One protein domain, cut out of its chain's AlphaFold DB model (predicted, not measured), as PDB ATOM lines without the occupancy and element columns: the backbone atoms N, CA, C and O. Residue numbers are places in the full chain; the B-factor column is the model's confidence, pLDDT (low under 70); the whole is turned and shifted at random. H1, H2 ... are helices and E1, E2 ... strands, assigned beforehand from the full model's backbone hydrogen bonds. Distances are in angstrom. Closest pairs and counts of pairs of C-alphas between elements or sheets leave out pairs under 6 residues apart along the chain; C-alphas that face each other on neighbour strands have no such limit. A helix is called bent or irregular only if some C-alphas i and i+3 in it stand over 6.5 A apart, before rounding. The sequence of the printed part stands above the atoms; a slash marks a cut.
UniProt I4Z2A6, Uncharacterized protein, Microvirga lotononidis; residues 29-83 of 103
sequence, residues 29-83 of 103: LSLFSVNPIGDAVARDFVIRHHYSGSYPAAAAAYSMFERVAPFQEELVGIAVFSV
ATOM      1  N   LEU A  29     118.578 197.194  56.097       93.56
ATOM      2  CA  LEU A  29     117.279 197.644  55.593       93.56
ATOM      3  C   LEU A  29     117.290 199.093  55.084       93.56
ATOM      4  O   LEU A  29     116.419 199.457  54.300       93.56
ATOM      5  N   SER A  30     118.264 199.920  55.484       94.75
ATOM      6  CA  SER A  30     118.358 201.318  55.035       94.75
ATOM      7  C   SER A  30     118.770 201.465  53.565       94.75
ATOM      8  O   SER A  30     118.662 202.557  52.994       94.75
ATOM      9  N   LEU A  31     119.246 200.376  52.953       96.12
ATOM     10  CA  LEU A  31     119.579 200.300  51.534       96.12
ATOM     11  C   LEU A  31     118.376 199.944  50.661       96.12
ATOM     12  O   LEU A  31     118.492 200.029  49.443       96.12
ATOM     13  N   PHE A  32     117.239 199.568  51.251       96.50
ATOM     14  CA  PHE A  32     116.101 199.053  50.501       96.50
ATOM     15  C   PHE A  32     114.890 199.976  50.578       96.50
ATOM     16  O   PHE A  32     114.577 200.550  51.621       96.50
ATOM     17  N   SER A  33     114.165 200.074  49.468       96.75
ATOM     18  CA  SER A  33     112.876 200.755  49.396       96.75
ATOM     19  C   SER A  33     111.815 199.835  48.794       96.75
ATOM     20  O   SER A  33     112.106 198.969  47.964       96.75
ATOM     21  N   VAL A  34     110.569 199.989  49.251       97.19
ATOM     22  CA  VAL A  34     109.429 199.184  48.796       97.19
ATOM     23  C   VAL A  34     108.345 200.102  48.267       97.19
ATOM     24  O   VAL A  34     107.877 200.986  48.979       97.19
ATOM     25  N   ASN A  35     107.921 199.866  47.027       97.44
ATOM     26  CA  ASN A  35     106.910 200.678  46.355       97.44
ATOM     27  C   ASN A  35     105.910 199.795  45.594       97.44
ATOM     28  O   ASN A  35     106.315 198.753  45.060       97.44
ATOM     29  N   PRO A  36     104.627 200.192  45.491       97.88
ATOM     30  CA  PRO A  36     103.696 199.570  44.554       97.88
ATOM     31  C   PRO A  36     104.282 199.572  43.142       97.88
ATOM     32  O   PRO A  36     104.919 200.543  42.730       97.88
ATOM     33  N   ILE A  37     104.065 198.495  42.395       97.31
ATOM     34  CA  ILE A  37     104.576 198.373  41.030       97.31
ATOM     35  C   ILE A  37     103.495 197.854  40.090       97.31
ATOM     36  O   ILE A  37     102.620 197.089  40.486       97.31
ATOM     37  N   GLY A  38     103.552 198.282  38.830       95.88
ATOM     38  CA  GLY A  38     102.618 197.825  37.810       95.88
ATOM     39  C   GLY A  38     102.843 196.364  37.413       95.88
ATOM     40  O   GLY A  38     103.980 195.891  37.314       95.88
ATOM     41  N   ASP A  39     101.748 195.681  37.087       94.88
ATOM     42  CA  ASP A  39     101.718 194.260  36.725       94.88
ATOM     43  C   ASP A  39     102.676 193.871  35.596       94.88
ATOM     44  O   ASP A  39     103.215 192.768  35.604       94.88
ATOM     45  N   ALA A  40     102.910 194.749  34.615       96.25
ATOM     46  CA  ALA A  40     103.789 194.441  33.486       96.25
ATOM     47  C   ALA A  40     105.243 194.220  33.936       96.25
ATOM     48  O   ALA A  40     105.857 193.212  33.578       96.25
ATOM     49  N   VAL A  41     105.769 195.126  34.767       96.94
ATOM     50  CA  VAL A  41     107.124 195.006  35.324       96.94
ATOM     51  C   VAL A  41     107.177 193.848  36.319       96.94
ATOM     52  O   VAL A  41     108.127 193.064  36.308       96.94
ATOM     53  N   ALA A  42     106.115 193.682  37.114       97.00
ATOM     54  CA  ALA A  42     106.000 192.569  38.045       97.00
ATOM     55  C   ALA A  42     106.079 191.205  37.353       97.00
ATOM     56  O   ALA A  42     106.834 190.322  37.765       97.00
ATOM     57  N   ARG A  43     105.331 191.055  36.262       97.00
ATOM     58  CA  ARG A  43     105.280 189.849  35.443       97.00
ATOM     59  C   ARG A  43     106.630 189.504  34.839       97.00
ATOM     60  O   ARG A  43     107.044 188.352  34.948       97.00
ATOM     61  N   ASP A  44     107.300 190.467  34.210       96.94
ATOM     62  CA  ASP A  44     108.594 190.231  33.560       96.94
ATOM     63  C   ASP A  44     109.642 189.725  34.567       96.94
ATOM     64  O   ASP A  44     110.292 188.699  34.342       96.94
ATOM     65  N   PHE A  45     109.732 190.375  35.730       96.25
ATOM     66  CA  PHE A  45     110.647 189.962  36.789       96.25
ATOM     67  C   PHE A  45     110.295 188.571  37.343       96.25
ATOM     68  O   PHE A  45     111.150 187.685  37.398       96.25
ATOM     69  N   VAL A  46     109.033 188.330  37.715       95.44
ATOM     70  CA  VAL A  46     108.610 187.040  38.288       95.44
ATOM     71  C   VAL A  46     108.847 185.900  37.306       95.44
ATOM     72  O   VAL A  46     109.442 184.895  37.686       95.44
ATOM     73  N   ILE A  47     108.468 186.052  36.034       96.19
ATOM     74  CA  ILE A  47     108.692 185.011  35.023       96.19
ATOM     75  C   ILE A  47     110.180 184.689  34.906       96.19
ATOM     76  O   ILE A  47     110.537 183.516  34.782       96.19
ATOM     77  N   ARG A  48     111.052 185.702  34.954       95.56
ATOM     78  CA  ARG A  48     112.504 185.535  34.842       95.56
ATOM     79  C   ARG A  48     113.122 184.829  36.050       95.56
ATOM     80  O   ARG A  48     114.021 184.008  35.855       95.56
ATOM     81  N   HIS A  49     112.682 185.144  37.267       93.62
ATOM     82  CA  HIS A  49     113.365 184.723  38.497       93.62
ATOM     83  C   HIS A  49     112.678 183.570  39.241       93.62
ATOM     84  O   HIS A  49     113.381 182.699  39.760       93.62
ATOM     85  N   HIS A  50     111.344 183.535  39.272       92.38
ATOM     86  CA  HIS A  50     110.561 182.561  40.033       92.38
ATOM     87  C   HIS A  50     110.671 181.149  39.446       92.38
ATOM     88  O   HIS A  50     110.728 180.967  38.227       92.38
ATOM     89  N   TYR A  51     110.657 180.132  40.310       91.44
ATOM     90  CA  TYR A  51     110.857 178.734  39.915       91.44
ATOM     91  C   TYR A  51     109.804 178.225  38.917       91.44
ATOM     92  O   TYR A  51     110.123 177.413  38.055       91.44
ATOM     93  N   SER A  52     108.559 178.710  39.010       91.69
ATOM     94  CA  SER A  52     107.462 178.269  38.136       91.69
ATOM     95  C   SER A  52     107.531 178.855  36.725       91.69
ATOM     96  O   SER A  52     106.865 178.351  35.826       91.69
ATOM     97  N   GLY A  53     108.277 179.950  36.529       92.81
ATOM     98  CA  GLY A  53     108.289 180.694  35.267       92.81
ATOM     99  C   GLY A  53     106.931 181.284  34.860       92.81
ATOM    100  O   GLY A  53     106.753 181.638  33.698       92.81
ATOM    101  N   SER A  54     105.979 181.391  35.788       93.31
ATOM    102  CA  SER A  54     104.619 181.878  35.548       93.31
ATOM    103  C   SER A  54     104.264 183.013  36.505       93.31
ATOM    104  O   SER A  54     104.725 183.045  37.645       93.31
ATOM    105  N   TYR A  55     103.440 183.950  36.035       94.50
ATOM    106  CA  TYR A  55     102.933 185.051  36.851       94.50
ATOM    107  C   TYR A  55     101.533 184.711  37.379       94.50
ATOM    108  O   TYR A  55     100.662 184.385  36.564       94.50
ATOM    109  N   PRO A  56     101.302 184.747  38.705       92.31
ATOM    110  CA  PRO A  56      99.989 184.458  39.268       92.31
ATOM    111  C   PRO A  56      98.992 185.581  38.952       92.31
ATOM    112  O   PRO A  56      99.376 186.698  38.607       92.31
ATOM    113  N   ALA A  57      97.697 185.303  39.113       92.00
ATOM    114  CA  ALA A  57      96.683 186.352  39.129       92.00
ATOM    115  C   ALA A  57      96.895 187.237  40.371       92.00
ATOM    116  O   ALA A  57      96.690 186.781  41.499       92.00
ATOM    117  N   ALA A  58      97.360 188.469  40.161       93.19
ATOM    118  CA  ALA A  58      97.763 189.387  41.219       93.19
ATOM    119  C   ALA A  58      96.585 190.250  41.701       93.19
ATOM    120  O   ALA A  58      95.849 190.819  40.902       93.19
ATOM    121  N   ALA A  59      96.428 190.350  43.020       93.00
ATOM    122  CA  ALA A  59      95.600 191.353  43.685       93.00
ATOM    123  C   ALA A  59      96.408 192.625  43.994       93.00
ATOM    124  O   ALA A  59      95.869 193.727  43.950       93.00
ATOM    125  N   ALA A  60      97.700 192.470  44.302       95.31
ATOM    126  CA  ALA A  60      98.641 193.568  44.477       95.31
ATOM    127  C   ALA A  60     100.074 193.101  44.195       95.31
ATOM    128  O   ALA A  60     100.419 191.938  44.433       95.31
ATOM    129  N   ALA A  61     100.919 194.020  43.732       97.44
ATOM    130  CA  ALA A  61     102.336 193.779  43.516       97.44
ATOM    131  C   ALA A  61     103.172 194.930  44.082       97.44
ATOM    132  O   ALA A  61     102.854 196.108  43.903       97.44
ATOM    133  N   TYR A  62     104.268 194.569  44.741       98.31
ATOM    134  CA  TYR A  62     105.220 195.503  45.325       98.31
ATOM    135  C   TYR A  62     106.629 195.153  44.871       98.31
ATOM    136  O   TYR A  62     107.009 193.985  44.789       98.31
ATOM    137  N   SER A  63     107.392 196.191  44.577       97.38
ATOM    138  CA  SER A  63     108.806 196.124  44.235       97.38
ATOM    139  C   SER A  63     109.672 196.281  45.473       97.38
ATOM    140  O   SER A  63     109.275 196.955  46.419       97.38
ATOM    141  N   MET A  64     110.856 195.682  45.435       97.19
ATOM    142  CA  MET A  64     111.947 195.944  46.362       97.19
ATOM    143  C   MET A  64     113.133 196.456  45.550       97.19
ATOM    144  O   MET A  64     113.672 195.724  44.714       97.19
ATOM    145  N   PHE A  65     113.503 197.711  45.777       97.19
ATOM    146  CA  PHE A  65     114.669 198.345  45.177       97.19
ATOM    147  C   PHE A  65     115.818 198.376  46.179       97.19
ATOM    148  O   PHE A  65     115.589 198.639  47.355       97.19
ATOM    149  N   GLU A  66     117.036 198.114  45.714       97.00
ATOM    150  CA  GLU A  66     118.273 198.251  46.485       97.00
ATOM    151  C   GLU A  66     119.072 199.445  45.966       97.00
ATOM    152  O   GLU A  66     119.297 199.579  44.761       97.00
ATOM    153  N   ARG A  67     119.536 200.308  46.870       97.31
ATOM    154  CA  ARG A  67     120.439 201.410  46.549       97.31
ATOM    155  C   ARG A  67     121.859 200.881  46.363       97.31
ATOM    156  O   ARG A  67     122.564 200.635  47.340       97.31
ATOM    157  N   VAL A  68     122.295 200.788  45.111       95.94
ATOM    158  CA  VAL A  68     123.628 200.278  44.739       95.94
ATOM    159  C   VAL A  68     124.693 201.376  44.645       95.94
ATOM    160  O   VAL A  68     125.882 201.102  44.796       95.94
ATOM    161  N   ALA A  69     124.286 202.628  44.419       93.88
ATOM    162  CA  ALA A  69     125.166 203.796  44.391       93.88
ATOM    163  C   ALA A  69     124.371 205.084  44.702       93.88
ATOM    164  O   ALA A  69     123.136 205.056  44.741       93.88
ATOM    165  N   PRO A  70     125.031 206.237  44.936       93.94
ATOM    166  CA  PRO A  70     124.330 207.509  45.077       93.94
ATOM    167  C   PRO A  70     123.424 207.783  43.869       93.94
ATOM    168  O   PRO A  70     123.893 207.796  42.734       93.94
ATOM    169  N   PHE A  71     122.132 208.009  44.130       91.06
ATOM    170  CA  PHE A  71     121.092 208.245  43.115       91.06
ATOM    171  C   PHE A  71     120.851 207.085  42.130       91.06
ATOM    172  O   PHE A  71     120.241 207.299  41.083       91.06
ATOM    173  N   GLN A  72     121.294 205.866  42.457       96.06
ATOM    174  CA  GLN A  72     121.079 204.674  41.638       96.06
ATOM    175  C   GLN A  72     120.455 203.549  42.465       96.06
ATOM    176  O   GLN A  72     120.973 203.166  43.516       96.06
ATOM    177  N   GLU A  73     119.368 202.988  41.943       96.50
ATOM    178  CA  GLU A  73     118.647 201.872  42.545       96.50
ATOM    179  C   GLU A  73     118.441 200.750  41.525       96.50
ATOM    180  O   GLU A  73     118.247 201.001  40.332       96.50
ATOM    181  N   GLU A  74     118.465 199.509  41.999       96.31
ATOM    182  CA  GLU A  74     118.204 198.319  41.193       96.31
ATOM    183  C   GLU A  74     117.001 197.548  41.730       96.31
ATOM    184  O   GLU A  74     116.825 197.399  42.938       96.31
ATOM    185  N   LEU A  75     116.160 197.041  40.827       96.31
ATOM    186  CA  LEU A  75     115.045 196.173  41.193       96.31
ATOM    187  C   LEU A  75     115.581 194.783  41.541       96.31
ATOM    188  O   LEU A  75     115.992 194.033  40.653       96.31
ATOM    189  N   VAL A  76     115.535 194.428  42.822       95.06
ATOM    190  CA  VAL A  76     116.129 193.187  43.345       95.06
ATOM    191  C   VAL A  76     115.096 192.151  43.773       95.06
ATOM    192  O   VAL A  76     115.423 190.973  43.918       95.06
ATOM    193  N   GLY A  77     113.834 192.547  43.934       95.00
ATOM    194  CA  GLY A  77     112.778 191.631  44.344       95.00
ATOM    195  C   GLY A  77     111.377 192.143  44.055       95.00
ATOM    196  O   GLY A  77     111.155 193.340  43.874       95.00
ATOM    197  N   ILE A  78     110.424 191.210  44.025       96.69
ATOM    198  CA  ILE A  78     108.996 191.499  43.900       96.69
ATOM    199  C   ILE A  78     108.205 190.603  44.842       96.69
ATOM    200  O   ILE A  78     108.399 189.387  44.860       96.69
ATOM    201  N   ALA A  79     107.269 191.211  45.565       95.81
ATOM    202  CA  ALA A  79     106.229 190.521  46.309       95.81
ATOM    203  C   ALA A  79     104.906 190.632  45.542       95.81
ATOM    204  O   ALA A  79     104.427 191.734  45.276       95.81
ATOM    205  N   VAL A  80     104.317 189.488  45.186       95.69
ATOM    206  CA  VAL A  80     103.005 189.424  44.532       95.69
ATOM    207  C   VAL A  80     102.017 188.764  45.476       95.69
ATOM    208  O   VAL A  80     102.197 187.612  45.868       95.69
ATOM    209  N   PHE A  81     100.953 189.482  45.807       93.56
ATOM    210  CA  PHE A  81      99.824 188.951  46.556       93.56
ATOM    211  C   PHE A  81      98.792 188.459  45.552       93.56
ATOM    212  O   PHE A  81      98.222 189.262  44.814       93.56
ATOM    213  N   SER A  82      98.584 187.146  45.472       90.50
ATOM    214  CA  SER A  82      97.637 186.570  44.519       90.50
ATOM    215  C   SER A  82      96.209 186.579  45.047       90.50
ATOM    216  O   SER A  82      95.973 186.559  46.255       90.50
ATOM    217  N   VAL A  83      95.242 186.526  44.133       87.19
ATOM    218  CA  VAL A  83      93.854 186.248  44.509       87.19
ATOM    219  C   VAL A  83      93.734 184.822  45.071       87.19
ATOM    220  O   VAL A  83      94.325 183.889  44.515       87.19
TER     221      VAL A  83
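This is residues 29 to 83 of the 103 residues of an uncharacterized protein of Microvirga lotononidis (UniProt I4Z2A6). A long, strongly twisted hairpin of two strands, E2 and E3, with the shorter strand E1 beside E2, makes a narrow three-stranded sheet, and one helix, H1, packs across one of its faces, while the other face has no named helix. The hairpin makes the longest axis, with the turn at residues 70 and 71 at one end and Val 83 at the other. The printed part has 55 residues, with one named helix and three named strands that follow along the chain as E1, H1, E2, E3; the sheet order is E1, E2, E3, all antiparallel. The class is mixed, helices and strands, in two layers, a helix over one face of a sheet. The whole is only just compact, close to loose, with a radius of gyration of the C-alphas of 11.8 A, and its elongated outline spans 35 by 19 by 18 A.

E1, residues 32 to 36, is an edge strand and the antiparallel neighbour of E2, residues 58 to 69, at 149 degrees between their directions. N 33 and O 65 are 2.9 A apart and N 63 and O 35 are 2.8 A apart, both within hydrogen-bond range. E2 is the inner strand, and it forms a hairpin with E3, residues 72 to 82, the other edge strand, at 161 degrees. N 64 and O 77, 2.8 A apart, and N 74 and O 66, 2.9 A apart, are within hydrogen-bond range. H1, residues 39 to 49, is on the sheet at a height over the sheet of 7.7 A. It lies over E3 and only just over E2, where 3 of its C-alphas fall. It runs across the strands, at 82 degrees to E3 on the local plane. Its closest C-alphas to E2 are those of Ala 42 and Ala 61, 6.7 A apart; to E3 they are those of Ala 42 and Ile 78, also 6.7 A apart. In H1 every O i to N i+4 pair is within hydrogen-bond range.

E1, Phe 32 to Pro 36, begins at C-alpha 32 (116.101, 199.053, 50.501) and is 13.8 A long. H1, Asp 39 to His 49, measures 15.2 A and is not bent. E2, Ala 58 to Ala 69, is the longest strand by residues and measures 31.1 A, beginning at C-alpha 58 (97.763, 189.387, 41.219). E3, Gln 72 to Ser 82, measures 29.8 A and ends at C-alpha 82 (97.637, 186.570, 44.519).

The two C-alphas farthest apart are those of Pro 70 and Val 83, at 37.2 A. The printed part has no cut. The links E1 to H1 and E2 to E3 are tight, H1 to E2 is short with 8 residues, and no link is long. The mean pLDDT of the printed part is 95.1, and no printed residue is under 70.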